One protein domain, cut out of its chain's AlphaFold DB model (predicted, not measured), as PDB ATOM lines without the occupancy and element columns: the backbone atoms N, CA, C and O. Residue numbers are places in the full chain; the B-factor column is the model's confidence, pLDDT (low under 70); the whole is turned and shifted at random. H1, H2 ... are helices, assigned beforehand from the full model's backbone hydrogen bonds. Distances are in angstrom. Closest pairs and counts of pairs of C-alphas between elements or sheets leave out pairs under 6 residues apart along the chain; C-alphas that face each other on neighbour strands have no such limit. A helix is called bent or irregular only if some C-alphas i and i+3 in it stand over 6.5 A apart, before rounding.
ATOM      1  N   ILE A   2     -47.836  37.475 -14.587       85.44
ATOM      2  CA  ILE A   2     -46.485  37.473 -13.976       85.44
ATOM      3  C   ILE A   2     -46.496  37.525 -12.433       85.44
ATOM      4  O   ILE A   2     -45.795  36.752 -11.782       85.44
ATOM      5  N   ILE A   3     -47.320  38.392 -11.832       89.38
ATOM      6  CA  ILE A   3     -47.395  38.541 -10.364       89.38
ATOM      7  C   ILE A   3     -47.881  37.249  -9.696       89.38
ATOM      8  O   ILE A   3     -47.328  36.818  -8.687       89.38
ATOM      9  N   PHE A   4     -48.884  36.599 -10.288       86.19
ATOM     10  CA  PHE A   4     -49.440  35.357  -9.762       86.19
ATOM     11  C   PHE A   4     -48.401  34.231  -9.788       86.19
ATOM     12  O   PHE A   4     -48.151  33.605  -8.765       86.19
ATOM     13  N   SER A   5     -47.705  34.030 -10.911       86.75
ATOM     14  CA  SER A   5     -46.637  33.025 -10.995       86.75
ATOM     15  C   SER A   5     -45.472  33.309 -10.043       86.75
ATOM     16  O   SER A   5     -44.911  32.375  -9.466       86.75
ATOM     17  N   ALA A   6     -45.118  34.584  -9.850       89.62
ATOM     18  CA  ALA A   6     -44.094  34.983  -8.891       89.62
ATOM     19  C   ALA A   6     -44.528  34.650  -7.456       89.62
ATOM     20  O   ALA A   6     -43.741  34.083  -6.703       89.62
ATOM     21  N   PHE A   7     -45.784  34.918  -7.099       89.38
ATOM     22  CA  PHE A   7     -46.342  34.570  -5.792       89.38
ATOM     23  C   PHE A   7     -46.300  33.058  -5.525       89.38
ATOM     24  O   PHE A   7     -45.737  32.645  -4.512       89.38
ATOM     25  N   ILE A   8     -46.805  32.234  -6.455       90.81
ATOM     26  CA  ILE A   8     -46.775  30.763  -6.327       90.81
ATOM     27  C   ILE A   8     -45.338  30.264  -6.103       90.81
ATOM     28  O   ILE A   8     -45.109  29.399  -5.267       90.81
ATOM     29  N   SER A   9     -44.367  30.828  -6.826       89.81
ATOM     30  CA  SER A   9     -42.967  30.377  -6.771       89.81
ATOM     31  C   SER A   9     -42.241  30.816  -5.494       89.81
ATOM     32  O   SER A   9     -41.357  30.115  -5.018       89.81
ATOM     33  N   ASN A  10     -42.605  31.968  -4.921       91.88
ATOM     34  CA  ASN A  10     -41.960  32.491  -3.713       91.88
ATOM     35  C   ASN A  10     -42.598  31.980  -2.415       91.88
ATOM     36  O   ASN A  10     -41.947  32.019  -1.371       91.88
ATOM     37  N   MET A  11     -43.840  31.485  -2.449       93.38
ATOM     38  CA  MET A  11     -44.524  31.007  -1.244       93.38
ATOM     39  C   MET A  11     -43.778  29.906  -0.481       93.38
ATOM     40  O   MET A  11     -43.643  30.035   0.737       93.38
ATOM     41  N   PRO A  12     -43.234  28.861  -1.134       93.19
ATOM     42  CA  PRO A  12     -42.482  27.833  -0.423       93.19
ATOM     43  C   PRO A  12     -41.242  28.382   0.287       93.19
ATOM     44  O   PRO A  12     -40.985  28.029   1.437       93.19
ATOM     45  N   LEU A  13     -40.513  29.292  -0.367       92.19
ATOM     46  CA  LEU A  13     -39.340  29.955   0.210       92.19
ATOM     47  C   LEU A  13     -39.735  30.816   1.413       92.19
ATOM     48  O   LEU A  13     -39.107  30.737   2.468       92.19
ATOM     49  N   TYR A  14     -40.813  31.591   1.290       91.88
ATOM     50  CA  TYR A  14     -41.343  32.387   2.393       91.88
ATOM     51  C   TYR A  14     -41.717  31.512   3.600       91.88
ATOM     52  O   TYR A  14     -41.333  31.819   4.728       91.88
ATOM     53  N   LEU A  15     -42.420  30.399   3.369       93.94
ATOM     54  CA  LEU A  15     -42.862  29.481   4.423       93.94
ATOM     55  C   LEU A  15     -41.705  28.709   5.082       93.94
ATOM     56  O   LEU A  15     -41.800  28.387   6.263       93.94
ATOM     57  N   MET A  16     -40.611  28.436   4.364       93.69
ATOM     58  CA  MET A  16     -39.429  27.771   4.933       93.69
ATOM     59  C   MET A  16     -38.494  28.717   5.681       93.69
ATOM     60  O   MET A  16     -37.931  28.322   6.699       93.69
ATOM     61  N   TYR A  17     -38.295  29.937   5.180       90.88
ATOM     62  CA  TYR A  17     -37.251  30.827   5.692       90.88
ATOM     63  C   TYR A  17     -37.820  31.993   6.495       90.88
ATOM     64  O   TYR A  17     -37.422  32.213   7.636       90.88
ATOM     65  N   SER A  18     -38.776  32.736   5.938       89.75
ATOM     66  CA  SER A  18     -39.312  33.930   6.596       89.75
ATOM     67  C   SER A  18     -40.281  33.579   7.720       89.75
ATOM     68  O   SER A  18     -40.206  34.169   8.796       89.75
ATOM     69  N   PHE A  19     -41.173  32.611   7.499       91.31
ATOM     70  CA  PHE A  19     -42.195  32.245   8.476       91.31
ATOM     71  C   PHE A  19     -41.607  31.786   9.823       91.31
ATOM     72  O   PHE A  19     -42.041  32.334  10.835       91.31
ATOM     73  N   PRO A  20     -40.612  30.877   9.903       92.56
ATOM     74  CA  PRO A  20     -40.047  30.475  11.192       92.56
ATOM     75  C   PRO A  20     -39.370  31.632  11.925       92.56
ATOM     76  O   PRO A  20     -39.515  31.755  13.139       92.56
ATOM     77  N   VAL A  21     -38.683  32.512  11.188       89.94
ATOM     78  CA  VAL A  21     -38.059  33.714  11.756       89.94
ATOM     79  C   VAL A  21     -39.125  34.637  12.337       89.94
ATOM     80  O   VAL A  21     -39.016  35.021  13.497       89.94
ATOM     81  N   ILE A  22     -40.183  34.941  11.576       88.75
ATOM     82  CA  ILE A  22     -41.302  35.777  12.035       88.75
ATOM     83  C   ILE A  22     -42.007  35.137  13.232       88.75
ATOM     84  O   ILE A  22     -42.326  35.836  14.188       88.75
ATOM     85  N   LEU A  23     -42.230  33.822  13.207       91.19
ATOM     86  CA  LEU A  23     -42.893  33.102  14.286       91.19
ATOM     87  C   LEU A  23     -42.075  33.180  15.576       91.19
ATOM     88  O   LEU A  23     -42.603  33.585  16.603       91.19
ATOM     89  N   ILE A  24     -40.791  32.821  15.532       91.69
ATOM     90  CA  ILE A  24     -39.933  32.809  16.723       91.69
ATOM     91  C   ILE A  24     -39.733  34.235  17.236       91.69
ATOM     92  O   ILE A  24     -40.000  34.516  18.403       91.69
ATOM     93  N   TYR A  25     -39.295  35.145  16.366       91.12
ATOM     94  CA  TYR A  25     -39.018  36.525  16.744       91.12
ATOM     95  C   TYR A  25     -40.281  37.250  17.223       91.12
ATOM     96  O   TYR A  25     -40.276  37.863  18.291       91.12
ATOM     97  N   GLY A  26     -41.375  37.146  16.466       90.44
ATOM     98  CA  GLY A  26     -42.649  37.792  16.772       90.44
ATOM     99  C   GLY A  26     -43.250  37.292  18.080       90.44
ATOM    100  O   GLY A  26     -43.612  38.101  18.926       90.44
ATOM    101  N   VAL A  27     -43.269  35.973  18.309       91.00
ATOM    102  CA  VAL A  27     -43.787  35.403  19.564       91.00
ATOM    103  C   VAL A  27     -42.933  35.823  20.759       91.00
ATOM    104  O   VAL A  27     -43.474  36.228  21.785       91.00
ATOM    105  N   VAL A  28     -41.602  35.757  20.651       93.38
ATOM    106  CA  VAL A  28     -40.712  36.139  21.761       93.38
ATOM    107  C   VAL A  28     -40.873  37.620  22.106       93.38
ATOM    108  O   VAL A  28     -41.031  37.965  23.277       93.38
ATOM    109  N   THR A  29     -40.858  38.494  21.098       93.56
ATOM    110  CA  THR A  29     -40.980  39.946  21.301       93.56
ATOM    111  C   THR A  29     -42.362  40.346  21.809       93.56
ATOM    112  O   THR A  29     -42.434  41.186  22.705       93.56
ATOM    113  N   SER A  30     -43.434  39.699  21.342       92.12
ATOM    114  CA  SER A  30     -44.793  39.874  21.875       92.12
ATOM    115  C   SER A  30     -44.871  39.511  23.363       92.12
ATOM    116  O   SER A  30     -45.273  40.340  24.184       92.12
ATOM    117  N   ILE A  31     -44.370  38.329  23.750       92.12
ATOM    118  CA  ILE A  31     -44.369  37.884  25.153       92.12
ATOM    119  C   ILE A  31     -43.586  38.856  26.042       92.12
ATOM    120  O   ILE A  31     -44.020  39.164  27.154       92.12
ATOM    121  N   LEU A  32     -42.417  39.319  25.588       94.44
ATOM    122  CA  LEU A  32     -41.605  40.275  26.344       94.44
ATOM    123  C   LEU A  32     -42.324  41.616  26.496       94.44
ATOM    124  O   LEU A  32     -42.404  42.143  27.604       94.44
ATOM    125  N   SER A  33     -42.876  42.130  25.403       93.50
ATOM    126  CA  SER A  33     -43.612  43.387  25.362       93.50
ATOM    127  C   SER A  33     -44.804  43.394  26.327       93.50
ATOM    128  O   SER A  33     -44.943  44.298  27.157       93.50
ATOM    129  N   ASP A  34     -45.614  42.333  26.302       92.19
ATOM    130  CA  ASP A  34     -46.766  42.179  27.190       92.19
ATOM    131  C   ASP A  34     -46.363  42.003  28.653       92.19
ATOM    132  O   ASP A  34     -46.957  42.638  29.528       92.19
ATOM    133  N   LYS A  35     -45.323  41.209  28.939       93.19
ATOM    134  CA  LYS A  35     -44.815  41.048  30.309       93.19
ATOM    135  C   LYS A  35     -44.289  42.360  30.878       93.19
ATOM    136  O   LYS A  35     -44.584  42.673  32.028       93.19
ATOM    137  N   ILE A  36     -43.530  43.131  30.101       93.31
ATOM    138  CA  ILE A  36     -43.022  44.435  30.545       93.31
ATOM    139  C   ILE A  36     -44.194  45.389  30.800       93.31
ATOM    140  O   ILE A  36     -44.236  46.034  31.848       93.31
ATOM    141  N   GLY A  37     -45.183  45.424  29.900       91.62
ATOM    142  CA  GLY A  37     -46.402  46.211  30.089       91.62
ATOM    143  C   GLY A  37     -47.163  45.835  31.362       91.62
ATOM    144  O   GLY A  37     -47.566  46.715  32.124       91.62
ATOM    145  N   GLU A  38     -47.317  44.540  31.638       91.25
ATOM    146  CA  GLU A  38     -48.003  44.045  32.835       91.25
ATOM    147  C   GLU A  38     -47.236  44.385  34.119       91.25
ATOM    148  O   GLU A  38     -47.834  44.840  35.098       91.25
ATOM    149  N   LEU A  39     -45.911  44.209  34.121       92.19
ATOM    150  CA  LEU A  39     -45.056  44.540  35.263       92.19
ATOM    151  C   LEU A  39     -45.122  46.034  35.602       92.19
ATOM    152  O   LEU A  39     -45.295  46.388  36.769       92.19
ATOM    153  N   LEU A  40     -45.042  46.908  34.593       90.62
ATOM    154  CA  LEU A  40     -45.154  48.354  34.799       90.62
ATOM    155  C   LEU A  40     -46.563  48.758  35.240       90.62
ATOM    156  O   LEU A  40     -46.709  49.560  36.156       90.62
ATOM    157  N   SER A  41     -47.607  48.171  34.654       91.62
ATOM    158  CA  SER A  41     -48.986  48.466  35.052       91.62
ATOM    159  C   SER A  41     -49.275  48.092  36.506       91.62
ATOM    160  O   SER A  41     -49.923  48.863  37.216       91.62
ATOM    161  N   LYS A  42     -48.747  46.955  36.981       89.62
ATOM    162  CA  LYS A  42     -48.845  46.545  38.391       89.62
ATOM    163  C   LYS A  42     -48.111  47.505  39.321       89.62
ATOM    164  O   LYS A  42     -48.635  47.820  40.388       89.62
ATOM    165  N   LYS A  43     -46.931  47.980  38.915       87.12
ATOM    166  CA  LYS A  43     -46.141  48.953  39.681       87.12
ATOM    167  C   LYS A  43     -46.876  50.288  39.827       87.12
ATOM    168  O   LYS A  43     -46.975  50.807  40.932       87.12
ATOM    169  N   GLU A  44     -47.436  50.794  38.732       84.56
ATOM    170  CA  GLU A  44     -48.096  52.103  38.688       84.56
ATOM    171  C   GLU A  44     -49.573  52.058  39.132       84.56
ATOM    172  O   GLU A  44     -50.201  53.099  39.284       84.56
ATOM    173  N   LYS A  45     -50.159  50.868  39.347       84.31
ATOM    174  CA  LYS A  45     -51.591  50.645  39.660       84.31
ATOM    175  C   LYS A  45     -52.573  51.218  38.623       84.31
ATOM    176  O   LYS A  45     -53.766  51.344  38.902       84.31
ATOM    177  N   TYR A  46     -52.107  51.506  37.406       86.50
ATOM    178  CA  TYR A  46     -52.930  52.012  36.307       86.50
ATOM    179  C   TYR A  46     -53.051  50.966  35.189       86.50
ATOM    180  O   TYR A  46     -52.071  50.696  34.488       86.50
ATOM    181  N   PRO A  47     -54.248  50.403  34.931       78.25
ATOM    182  CA  PRO A  47     -54.431  49.338  33.937       78.25
ATOM    183  C   PRO A  47     -54.182  49.801  32.493       78.25
ATOM    184  O   PRO A  47     -53.825  49.004  31.629       78.25
ATOM    185  N   LYS A  48     -54.322  51.105  32.216       87.81
ATOM    186  CA  LYS A  48     -54.038  51.684  30.892       87.81
ATOM    187  C   LYS A  48     -52.548  51.650  30.532       87.81
ATOM    188  O   LYS A  48     -52.220  51.622  29.350       87.81
ATOM    189  N   VAL A  49     -51.660  51.618  31.531       90.12
ATOM    190  CA  VAL A  49     -50.203  51.574  31.322       90.12
ATOM    191  C   VAL A  49     -49.797  50.292  30.601       90.12
ATOM    192  O   VAL A  49     -48.943  50.347  29.726       90.12
ATOM    193  N   GLU A  50     -50.463  49.167  30.880       90.06
ATOM    194  CA  GLU A  50     -50.165  47.890  30.222       90.06
ATOM    195  C   GLU A  50     -50.308  47.991  28.700       90.06
ATOM    196  O   GLU A  50     -49.411  47.603  27.954       90.06
ATOM    197  N   TRP A  51     -51.435  48.549  28.253       90.44
ATOM    198  CA  TRP A  51     -51.767  48.695  26.838       90.44
ATOM    199  C   TRP A  51     -50.804  49.632  26.115       90.44
ATOM    200  O   TRP A  51     -50.369  49.324  25.009       90.44
ATOM    201  N   ILE A  52     -50.466  50.761  26.741       92.81
ATOM    202  CA  ILE A  52     -49.576  51.766  26.150       92.81
ATOM    203  C   ILE A  52     -48.153  51.217  26.053       92.81
ATOM    204  O   ILE A  52     -47.553  51.255  24.983       92.81
ATOM    205  N   VAL A  53     -47.623  50.670  27.149       93.12
ATOM    206  CA  VAL A  53     -46.238  50.191  27.215       93.12
ATOM    207  C   VAL A  53     -46.027  49.016  26.265       93.12
ATOM    208  O   VAL A  53     -45.100  49.057  25.461       93.12
ATOM    209  N   SER A  54     -46.905  48.009  26.278       92.62
ATOM    210  CA  SER A  54     -46.788  46.893  25.328       92.62
ATOM    211  C   SER A  54     -46.995  47.342  23.875       92.62
ATOM    212  O   SER A  54     -46.319  46.852  22.973       92.62
ATOM    213  N   GLY A  55     -47.871  48.318  23.615       92.19
ATOM    214  CA  GLY A  55     -48.009  48.892  22.274       92.19
ATOM    215  C   GLY A  55     -46.705  49.535  21.789       92.19
ATOM    216  O   GLY A  55     -46.256  49.262  20.676       92.19
ATOM    217  N   ILE A  56     -46.052  50.327  22.646       94.56
ATOM    218  CA  ILE A  56     -44.759  50.957  22.346       94.56
ATOM    219  C   ILE A  56     -43.694  49.895  22.062       94.56
ATOM    220  O   ILE A  56     -43.030  49.973  21.032       94.56
ATOM    221  N   PHE A  57     -43.560  48.875  22.913       93.75
ATOM    222  CA  PHE A  57     -42.578  47.809  22.704       93.75
ATOM    223  C   PHE A  57     -42.861  46.990  21.435       93.75
ATOM    224  O   PHE A  57     -41.922  46.675  20.709       93.75
ATOM    225  N   HIS A  58     -44.126  46.706  21.103       91.75
ATOM    226  CA  HIS A  58     -44.489  46.049  19.840       91.75
ATOM    227  C   HIS A  58     -44.087  46.881  18.622       91.75
ATOM    228  O   HIS A  58     -43.540  46.339  17.666       91.75
ATOM    229  N   ILE A  59     -44.313  48.195  18.661       92.31
ATOM    230  CA  ILE A  59     -43.883  49.102  17.593       92.31
ATOM    231  C   ILE A  59     -42.353  49.122  17.511       92.31
ATOM    232  O   ILE A  59     -41.805  48.945  16.428       92.31
ATOM    233  N   MET A  60     -41.655  49.265  18.642       92.38
ATOM    234  CA  MET A  60     -40.190  49.284  18.690       92.38
ATOM    235  C   MET A  60     -39.575  47.999  18.124       92.38
ATOM    236  O   MET A  60     -38.700  48.080  17.266       92.38
ATOM    237  N   PHE A  61     -40.049  46.823  18.546       89.81
ATOM    238  CA  PHE A  61     -39.581  45.542  18.009       89.81
ATOM    239  C   PHE A  61     -40.006  45.343  16.549       89.81
ATOM    240  O   PHE A  61     -39.220  44.874  15.731       89.81
ATOM    241  N   GLY A  62     -41.213  45.775  16.185       86.25
ATOM    242  CA  GLY A  62     -41.702  45.752  14.809       86.25
ATOM    243  C   GLY A  62     -40.862  46.600  13.856       86.25
ATOM    244  O   GLY A  62     -40.700  46.222  12.701       86.25
ATOM    245  N   PHE A  63     -40.273  47.700  14.324       87.44
ATOM    246  CA  PHE A  63     -39.409  48.557  13.511       87.44
ATOM    247  C   PHE A  63     -38.023  47.961  13.222       87.44
ATOM    248  O   PHE A  63     -37.398  48.370  12.244       87.44
ATOM    249  N   ILE A  64     -37.548  46.982  14.005       82.12
ATOM    250  CA  ILE A  64     -36.196  46.404  13.857       82.12
ATOM    251  C   ILE A  64     -35.993  45.747  12.481       82.12
ATOM    252  O   ILE A  64     -34.889  45.775  11.943       82.12
ATOM    253  N   LEU A  65     -37.052  45.189  11.890       72.25
ATOM    254  CA  LEU A  65     -37.020  44.477  10.604       72.25
ATOM    255  C   LEU A  65     -37.738  45.259   9.471       72.25
ATOM    256  O   LEU A  65     -38.119  44.671   8.457       72.25
ATOM    257  N   LEU A  66     -37.871  46.590   9.617       80.00
ATOM    258  CA  LEU A  66     -38.506  47.536   8.674       80.00
ATOM    259  C   LEU A  66     -40.052  47.456   8.611       80.00
ATOM    260  O   LEU A  66     -40.728  46.966   9.510       80.00
ATOM    261  N   TYR A  67     -40.661  48.020   7.563       82.00
ATOM    262  CA  TYR A  67     -42.115  48.224   7.477       82.00
ATOM    263  C   TYR A  67     -42.941  46.926   7.473       82.00
ATOM    264  O   TYR A  67     -44.049  46.898   8.005       82.00
ATOM    265  N   ILE A  68     -42.417  45.839   6.894       79.88
ATOM    266  CA  ILE A  68     -43.140  44.557   6.801       79.88
ATOM    267  C   ILE A  68     -43.280  43.917   8.184       79.88
ATOM    268  O   ILE A  68     -44.354  43.434   8.545       79.88
ATOM    269  N   SER A  69     -42.222  43.945   8.992       82.75
ATOM    270  CA  SER A  69     -42.287  43.461  10.370       82.75
ATOM    271  C   SER A  69     -43.100  44.374  11.271       82.75
ATOM    272  O   SER A  69     -43.699  43.877  12.218       82.75
ATOM    273  N   LEU A  70     -43.181  45.675  10.977       89.00
ATOM    274  CA  LEU A  70     -44.060  46.578  11.713       89.00
ATOM    275  C   LEU A  70     -45.529  46.197  11.509       89.00
ATOM    276  O   LEU A  70     -46.274  46.099  12.481       89.00
ATOM    277  N   LEU A  71     -45.936  45.910  10.267       90.12
ATOM    278  CA  LEU A  71     -47.281  45.401   9.979       90.12
ATOM    279  C   LEU A  71     -47.548  44.083  10.710       90.12
ATOM    280  O   LEU A  71     -48.605  43.924  11.320       90.12
ATOM    281  N   ALA A  72     -46.579  43.163  10.702       88.62
ATOM    282  CA  ALA A  72     -46.688  41.924  11.463       88.62
ATOM    283  C   ALA A  72     -46.837  42.204  12.969       88.62
ATOM    284  O   ALA A  72     -47.754  41.677  13.588       88.62
ATOM    285  N   ALA A  73     -46.011  43.070  13.557       90.88
ATOM    286  CA  ALA A  73     -46.056  43.398  14.981       90.88
ATOM    287  C   ALA A  73     -47.383  44.047  15.402       90.88
ATOM    288  O   ALA A  73     -47.898  43.742  16.475       90.88
ATOM    289  N   ILE A  74     -47.975  44.887  14.544       91.88
ATOM    290  CA  ILE A  74     -49.321  45.434  14.760       91.88
ATOM    291  C   ILE A  74     -50.360  44.307  14.763       91.88
ATOM    292  O   ILE A  74     -51.225  44.282  15.638       91.88
ATOM    293  N   LEU A  75     -50.275  43.357  13.822       92.38
ATOM    294  CA  LEU A  75     -51.167  42.195  13.796       92.38
ATOM    295  C   LEU A  75     -51.014  41.332  15.054       92.38
ATOM    296  O   LEU A  75     -52.030  40.992  15.657       92.38
ATOM    297  N   PHE A  76     -49.780  41.027  15.475       90.69
ATOM    298  CA  PHE A  76     -49.503  40.308  16.726       90.69
ATOM    299  C   PHE A  76     -50.131  41.035  17.918       90.69
ATOM    300  O   PHE A  76     -50.954  40.447  18.612       90.69
ATOM    301  N   PHE A  77     -49.878  42.339  18.064       93.19
ATOM    302  CA  PHE A  77     -50.451  43.138  19.145       93.19
ATOM    303  C   PHE A  77     -51.983  43.085  19.158       93.19
ATOM    304  O   PHE A  77     -52.591  42.853  20.199       93.19
ATOM    305  N   ILE A  78     -52.641  43.264  18.007       93.19
ATOM    306  CA  ILE A  78     -54.107  43.196  17.919       93.19
ATOM    307  C   ILE A  78     -54.609  41.804  18.319       93.19
ATOM    308  O   ILE A  78     -55.551  41.700  19.109       93.19
ATOM    309  N   VAL A  79     -53.991  40.742  17.796       92.12
ATOM    310  CA  VAL A  79     -54.360  39.357  18.108       92.12
ATOM    311  C   VAL A  79     -54.191  39.081  19.600       92.12
ATOM    312  O   VAL A  79     -55.125  38.570  20.213       92.12
ATOM    313  N   ASP A  80     -53.090  39.502  20.217       90.25
ATOM    314  CA  ASP A  80     -52.835  39.314  21.648       90.25
ATOM    315  C   ASP A  80     -53.907  39.999  22.506       90.25
ATOM    316  O   ASP A  80     -54.469  39.400  23.432       90.25
ATOM    317  N   ARG A  81     -54.299  41.228  22.143       90.62
ATOM    318  CA  ARG A  81     -55.377  41.966  22.822       90.62
ATOM    319  C   ARG A  81     -56.734  41.300  22.660       90.62
ATOM    320  O   ARG A  81     -57.507  41.237  23.620       90.62
ATOM    321  N   ILE A  82     -57.021  40.783  21.471       91.31
ATOM    322  CA  ILE A  82     -58.241  40.031  21.194       91.31
ATOM    323  C   ILE A  82     -58.268  38.743  22.029       91.31
ATOM    324  O   ILE A  82     -59.255  38.484  22.720       91.31
ATOM    325  N   LEU A  83     -57.189  37.960  22.018       88.62
ATOM    326  CA  LEU A  83     -57.079  36.702  22.758       88.62
ATOM    327  C   LEU A  83     -57.227  36.924  24.267       88.62
ATOM    328  O   LEU A  83     -58.000  36.213  24.915       88.62
ATOM    329  N   LYS A  84     -56.573  37.959  24.811       84.88
ATOM    330  CA  LYS A  84     -56.694  38.347  26.222       84.88
ATOM    331  C   LYS A  84     -58.123  38.769  26.576       84.88
ATOM    332  O   LYS A  84     -58.639  38.347  27.607       84.88
ATOM    333  N   LYS A  85     -58.799  39.530  25.704       86.19
ATOM    334  CA  LYS A  85     -60.202  39.944  25.895       86.19
ATOM    335  C   LYS A  85     -61.169  38.760  25.898       86.19
ATOM    336  O   LYS A  85     -62.104  38.745  26.692       86.19
ATOM    337  N   TYR A  86     -60.963  37.777  25.024       84.81
ATOM    338  CA  TYR A  86     -61.837  36.605  24.952       84.81
ATOM    339  C   TYR A  86     -61.664  35.640  26.132       84.81
ATOM    340  O   TYR A  86     -62.506  34.756  26.288       84.81
ATOM    341  N   ASN A  87     -60.599  35.778  26.937       70.62
ATOM    342  CA  ASN A  87     -60.264  34.919  28.084       70.62
ATOM    343  C   ASN A  87     -60.386  33.409  27.778       70.62
ATOM    344  O   ASN A  87     -60.626  32.577  28.658       70.62
ATOM    345  N   LYS A  88     -60.255  33.036  26.499       71.00
ATOM    346  CA  LYS A  88     -60.311  31.646  26.060       71.00
ATOM    347  C   LYS A  88     -58.961  31.029  26.367       71.00
ATOM    348  O   LYS A  88     -57.931  31.480  25.873       71.00
ATOM    349  N   ARG A  89     -58.967  29.968  27.173       72.56
ATOM    350  CA  ARG A  89     -57.766  29.179  27.456       72.56
ATOM    351  C   ARG A  89     -57.414  28.330  26.239       72.56
ATOM    352  O   ARG A  89     -57.823  27.171  26.130       72.56
ATOM    353  N   PHE A  90     -56.668  28.919  25.311       76.56
ATOM    354  CA  PHE A  90     -56.034  28.164  24.239       76.56
ATOM    355  C   PHE A  90     -54.948  27.273  24.839       76.56
ATOM    356  O   PHE A  90     -54.111  27.721  25.620       76.56
ATOM    357  N   HIS A  91     -54.988  25.986  24.511       84.25
ATOM    358  CA  HIS A  91     -53.989  25.036  24.990       84.25
ATOM    359  C   HIS A  91     -52.787  25.028  24.043       84.25
ATOM    360  O   HIS A  91     -52.964  25.094  22.828       84.25
ATOM    361  N   TRP A  92     -51.577  24.814  24.568       83.94
ATOM    362  CA  TRP A  92     -50.359  24.651  23.754       83.94
ATOM    363  C   TRP A  92     -50.516  23.613  22.635       83.94
ATOM    364  O   TRP A  92     -50.032  23.810  21.525       83.94
ATOM    365  N   LYS A  93     -51.286  22.546  22.883       89.31
ATOM    366  CA  LYS A  93     -51.621  21.538  21.866       89.31
ATOM    367  C   LYS A  93     -52.344  22.137  20.652       89.31
ATOM    368  O   LYS A  93     -52.113  21.689  19.538       89.31
ATOM    369  N   GLN A  94     -53.220  23.123  20.852       89.12
ATOM    370  CA  GLN A  94     -53.931  23.803  19.763       89.12
ATOM    371  C   GLN A  94     -52.985  24.710  18.969       89.12
ATOM    372  O   GLN A  94     -53.035  24.697  17.742       89.12
ATOM    373  N   ALA A  95     -52.078  25.419  19.649       87.69
ATOM    374  CA  ALA A  95     -51.054  26.234  18.995       87.69
ATOM    375  C   ALA A  95     -50.133  25.377  18.114       87.69
ATOM    376  O   ALA A  95     -49.968  25.674  16.934       87.69
ATOM    377  N   VAL A  96     -49.629  24.250  18.627       91.50
ATOM    378  CA  VAL A  96     -48.798  23.328  17.834       91.50
ATOM    379  C   VAL A  96     -49.585  22.733  16.666       91.50
ATOM    380  O   VAL A  96     -49.080  22.695  15.550       91.50
ATOM    381  N   LYS A  97     -50.849  22.333  16.874       93.25
ATOM    382  CA  LYS A  97     -51.710  21.840  15.784       93.25
ATOM    383  C   LYS A  97     -51.919  22.877  14.679       93.25
ATOM    384  O   LYS A  97     -52.031  22.494  13.520       93.25
ATOM    385  N   SER A  98     -51.945  24.169  15.010       91.94
ATOM    386  CA  SER A  98     -52.110  25.232  14.012       91.94
ATOM    387  C   SER A  98     -50.941  25.320  13.023       91.94
ATOM    388  O   SER A  98     -51.145  25.770  11.899       91.94
ATOM    389  N   LEU A  99     -49.758  24.791  13.373       93.31
ATOM    390  CA  LEU A  99     -48.616  24.689  12.455       93.31
ATOM    391  C   LEU A  99     -48.873  23.735  11.280       93.31
ATOM    392  O   LEU A  99     -48.176  23.812  10.272       93.31
ATOM    393  N   ALA A 100     -49.909  22.894  11.350       95.25
ATOM    394  CA  ALA A 100     -50.351  22.116  10.198       95.25
ATOM    395  C   ALA A 100     -50.808  23.011   9.029       95.25
ATOM    396  O   ALA A 100     -50.695  22.597   7.881       95.25
ATOM    397  N   ILE A 101     -51.280  24.236   9.299       94.38
ATOM    398  CA  ILE A 101     -51.717  25.188   8.266       94.38
ATOM    399  C   ILE A 101     -50.539  25.638   7.383       94.38
ATOM    400  O   ILE A 101     -50.597  25.388   6.179       94.38
ATOM    401  N   PRO A 102     -49.460  26.259   7.910       94.19
ATOM    402  CA  PRO A 102     -48.320  26.661   7.085       94.19
ATOM    403  C   PRO A 102     -47.620  25.465   6.426       94.19
ATOM    404  O   PRO A 102     -47.196  25.584   5.280       94.19
ATOM    405  N   VAL A 103     -47.558  24.303   7.090       94.62
ATOM    406  CA  VAL A 103     -47.006  23.072   6.491       94.62
ATOM    407  C   VAL A 103     -47.864  22.592   5.318       94.62
ATOM    408  O   VAL A 103     -47.335  22.301   4.249       94.62
ATOM    409  N   GLY A 104     -49.190  22.549   5.477       95.00
ATOM    410  CA  GLY A 104     -50.110  22.159   4.408       95.00
ATOM    411  C   GLY A 104     -50.056  23.115   3.217       95.00
ATOM    412  O   GLY A 104     -49.991  22.667   2.075       95.00
ATOM    413  N   LEU A 105     -50.000  24.427   3.475       94.50
ATOM    414  CA  LEU A 105     -49.793  25.427   2.425       94.50
ATOM    415  C   LEU A 105     -48.468  25.187   1.698       94.50
ATOM    416  O   LEU A 105     -48.450  25.160   0.470       94.50
ATOM    417  N   TRP A 106     -47.377  24.951   2.428       94.75
ATOM    418  CA  TRP A 106     -46.077  24.680   1.820       94.75
ATOM    419  C   TRP A 106     -46.123  23.479   0.866       94.75
ATOM    420  O   TRP A 106     -45.639  23.594  -0.257       94.75
ATOM    421  N   ILE A 107     -46.778  22.377   1.257       93.06
ATOM    422  CA  ILE A 107     -46.961  21.193   0.397       93.06
ATOM    423  C   ILE A 107     -47.717  21.558  -0.889       93.06
ATOM    424  O   ILE A 107     -47.281  21.199  -1.981       93.06
ATOM    425  N   ILE A 108     -48.820  22.309  -0.776       92.62
ATOM    426  CA  ILE A 108     -49.633  22.731  -1.929       92.62
ATOM    427  C   ILE A 108     -48.798  23.562  -2.912       92.62
ATOM    428  O   ILE A 108     -48.832  23.312  -4.115       92.62
ATOM    429  N   PHE A 109     -48.025  24.533  -2.418       91.06
ATOM    430  CA  PHE A 109     -47.209  25.394  -3.280       91.06
ATOM    431  C   PHE A 109     -45.956  24.689  -3.826       91.06
ATOM    432  O   PHE A 109     -45.521  25.010  -4.933       91.06
ATOM    433  N   MET A 110     -45.398  23.703  -3.111       89.62
ATOM    434  CA  MET A 110     -44.283  22.883  -3.608       89.62
ATOM    435  C   MET A 110     -44.678  21.952  -4.754       89.62
ATOM    436  O   MET A 110     -43.808  21.594  -5.544       89.62
ATOM    437  N   GLY A 111     -45.966  21.628  -4.913       83.06
ATOM    438  CA  GLY A 111     -46.457  20.793  -6.015       83.06
ATOM    439  C   GLY A 111     -46.042  21.286  -7.409       83.06
ATOM    440  O   GLY A 111     -45.861  20.472  -8.306       83.06
ATOM    441  N   LYS A 112     -45.789  22.593  -7.582       76.50
ATOM    442  CA  LYS A 112     -45.252  23.166  -8.831       76.50
ATOM    443  C   LYS A 112     -43.843  22.661  -9.180       76.50
ATOM    444  O   LYS A 112     -43.490  22.636 -10.346       76.50
ATOM    445  N   TYR A 113     -43.009  22.347  -8.191       76.06
ATOM    446  CA  TYR A 113     -41.631  21.897  -8.423       76.06
ATOM    447  C   TYR A 113     -41.527  20.385  -8.644       76.06
ATOM    448  O   TYR A 113     -40.458  19.898  -8.998       76.06
ATOM    449  N   TRP A 114     -42.594  19.640  -8.352       69.81
ATOM    450  CA  TRP A 114     -42.622  18.175  -8.428       69.81
ATOM    451  C   TRP A 114     -43.249  17.658  -9.731       69.81
ATOM    452  O   TRP A 114     -43.097  16.479 -10.041       69.81
TER     453      TRP A 114
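What this domain is: This is residues 2 to 114 of the 115 residues of an uncharacterized protein of Lysinibacillus halotolerans (UniProt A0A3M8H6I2). One long helix arm, H1b, makes the long axis; H2 folds back along its far end, H3 folds back again and crosses it, and H5 returns to its near end, where the short arm H1a turns off. Residues 82 to 101, with H4, stick out in an open loop. The printed part has 113 residues with five named helices, H1 to H5 in chain order, and no named strand: all helix, the packing part aligned, part crossed. It is loose, radius of gyration of the C-alphas 17.1 A, spanning 58 by 32 by 18 A.

How they stand to each other: Start at the hub, H1, residues 2 to 44: one helix by its hydrogen bonds, but bent, with C-alphas 9 and 12 6.9 A apart. Its arms H1a, residues 2 to 9, and H1b, residues 12 to 44, stand about perpendicular at 80 degrees; H1b has a kink of 38 degrees near residue 19. H2, residues 47 to 63, touches residues 29 to 41 of H1b in a hairpin, a shallow tilt of 31 degrees, opposite ways; closest C-alphas Gly 37 and Glu 50, 4.1 A. H3, residues 66 to 86, forms a hairpin with H2 at 28 degrees, C-alphas of Gly 62 and Leu 70 closest at 4.0 A. With residues 69 to 77, H3 touches H1b at a steep tilt of 57 degrees, C-alphas of Gly 26 and Ala 73 closest at 6.8 A. H4, residues 92 to 98, touches no helix and meets H5, residues 100 to 114, only through their link. H5 touches residues 12 to 16 of H1b at 20 degrees, opposite ways, C-alphas of Pro 12 and Trp 106 closest at 5.3 A. H5 and H1a only just touch, with 3 pairs of C-alphas within 8 A, Ile 8 and Phe 109 closest at 6.2 A. Every O i to N i+4 pair is within hydrogen-bond range in H1a, H3 and H4; 26 of 29 are in H1b, 12 of 13 in H2, 8 of 11 in H5.

Where its parts are: Find C-alpha 2 at (-46.485, 37.473, -13.976), where H1a begins. H1b runs 46.4 A from C-alpha 12 at (-42.482, 27.833, -0.423); H2 spans 25.4 A, H3 30.5 A and H5 20.5 A, to C-alpha 114 at (-42.622, 18.175, -8.428). H5 is neither bent nor irregular, but only just: C-alphas 109 and 112 are 6.3 A apart.

The domain as a whole: The C-alphas farthest apart, of Lys 45 and Trp 114, are 58.7 A apart. The printed part has no cut, and the four links are tight. Mean pLDDT of the printed part is 89.0; residue 114 alone is under 70.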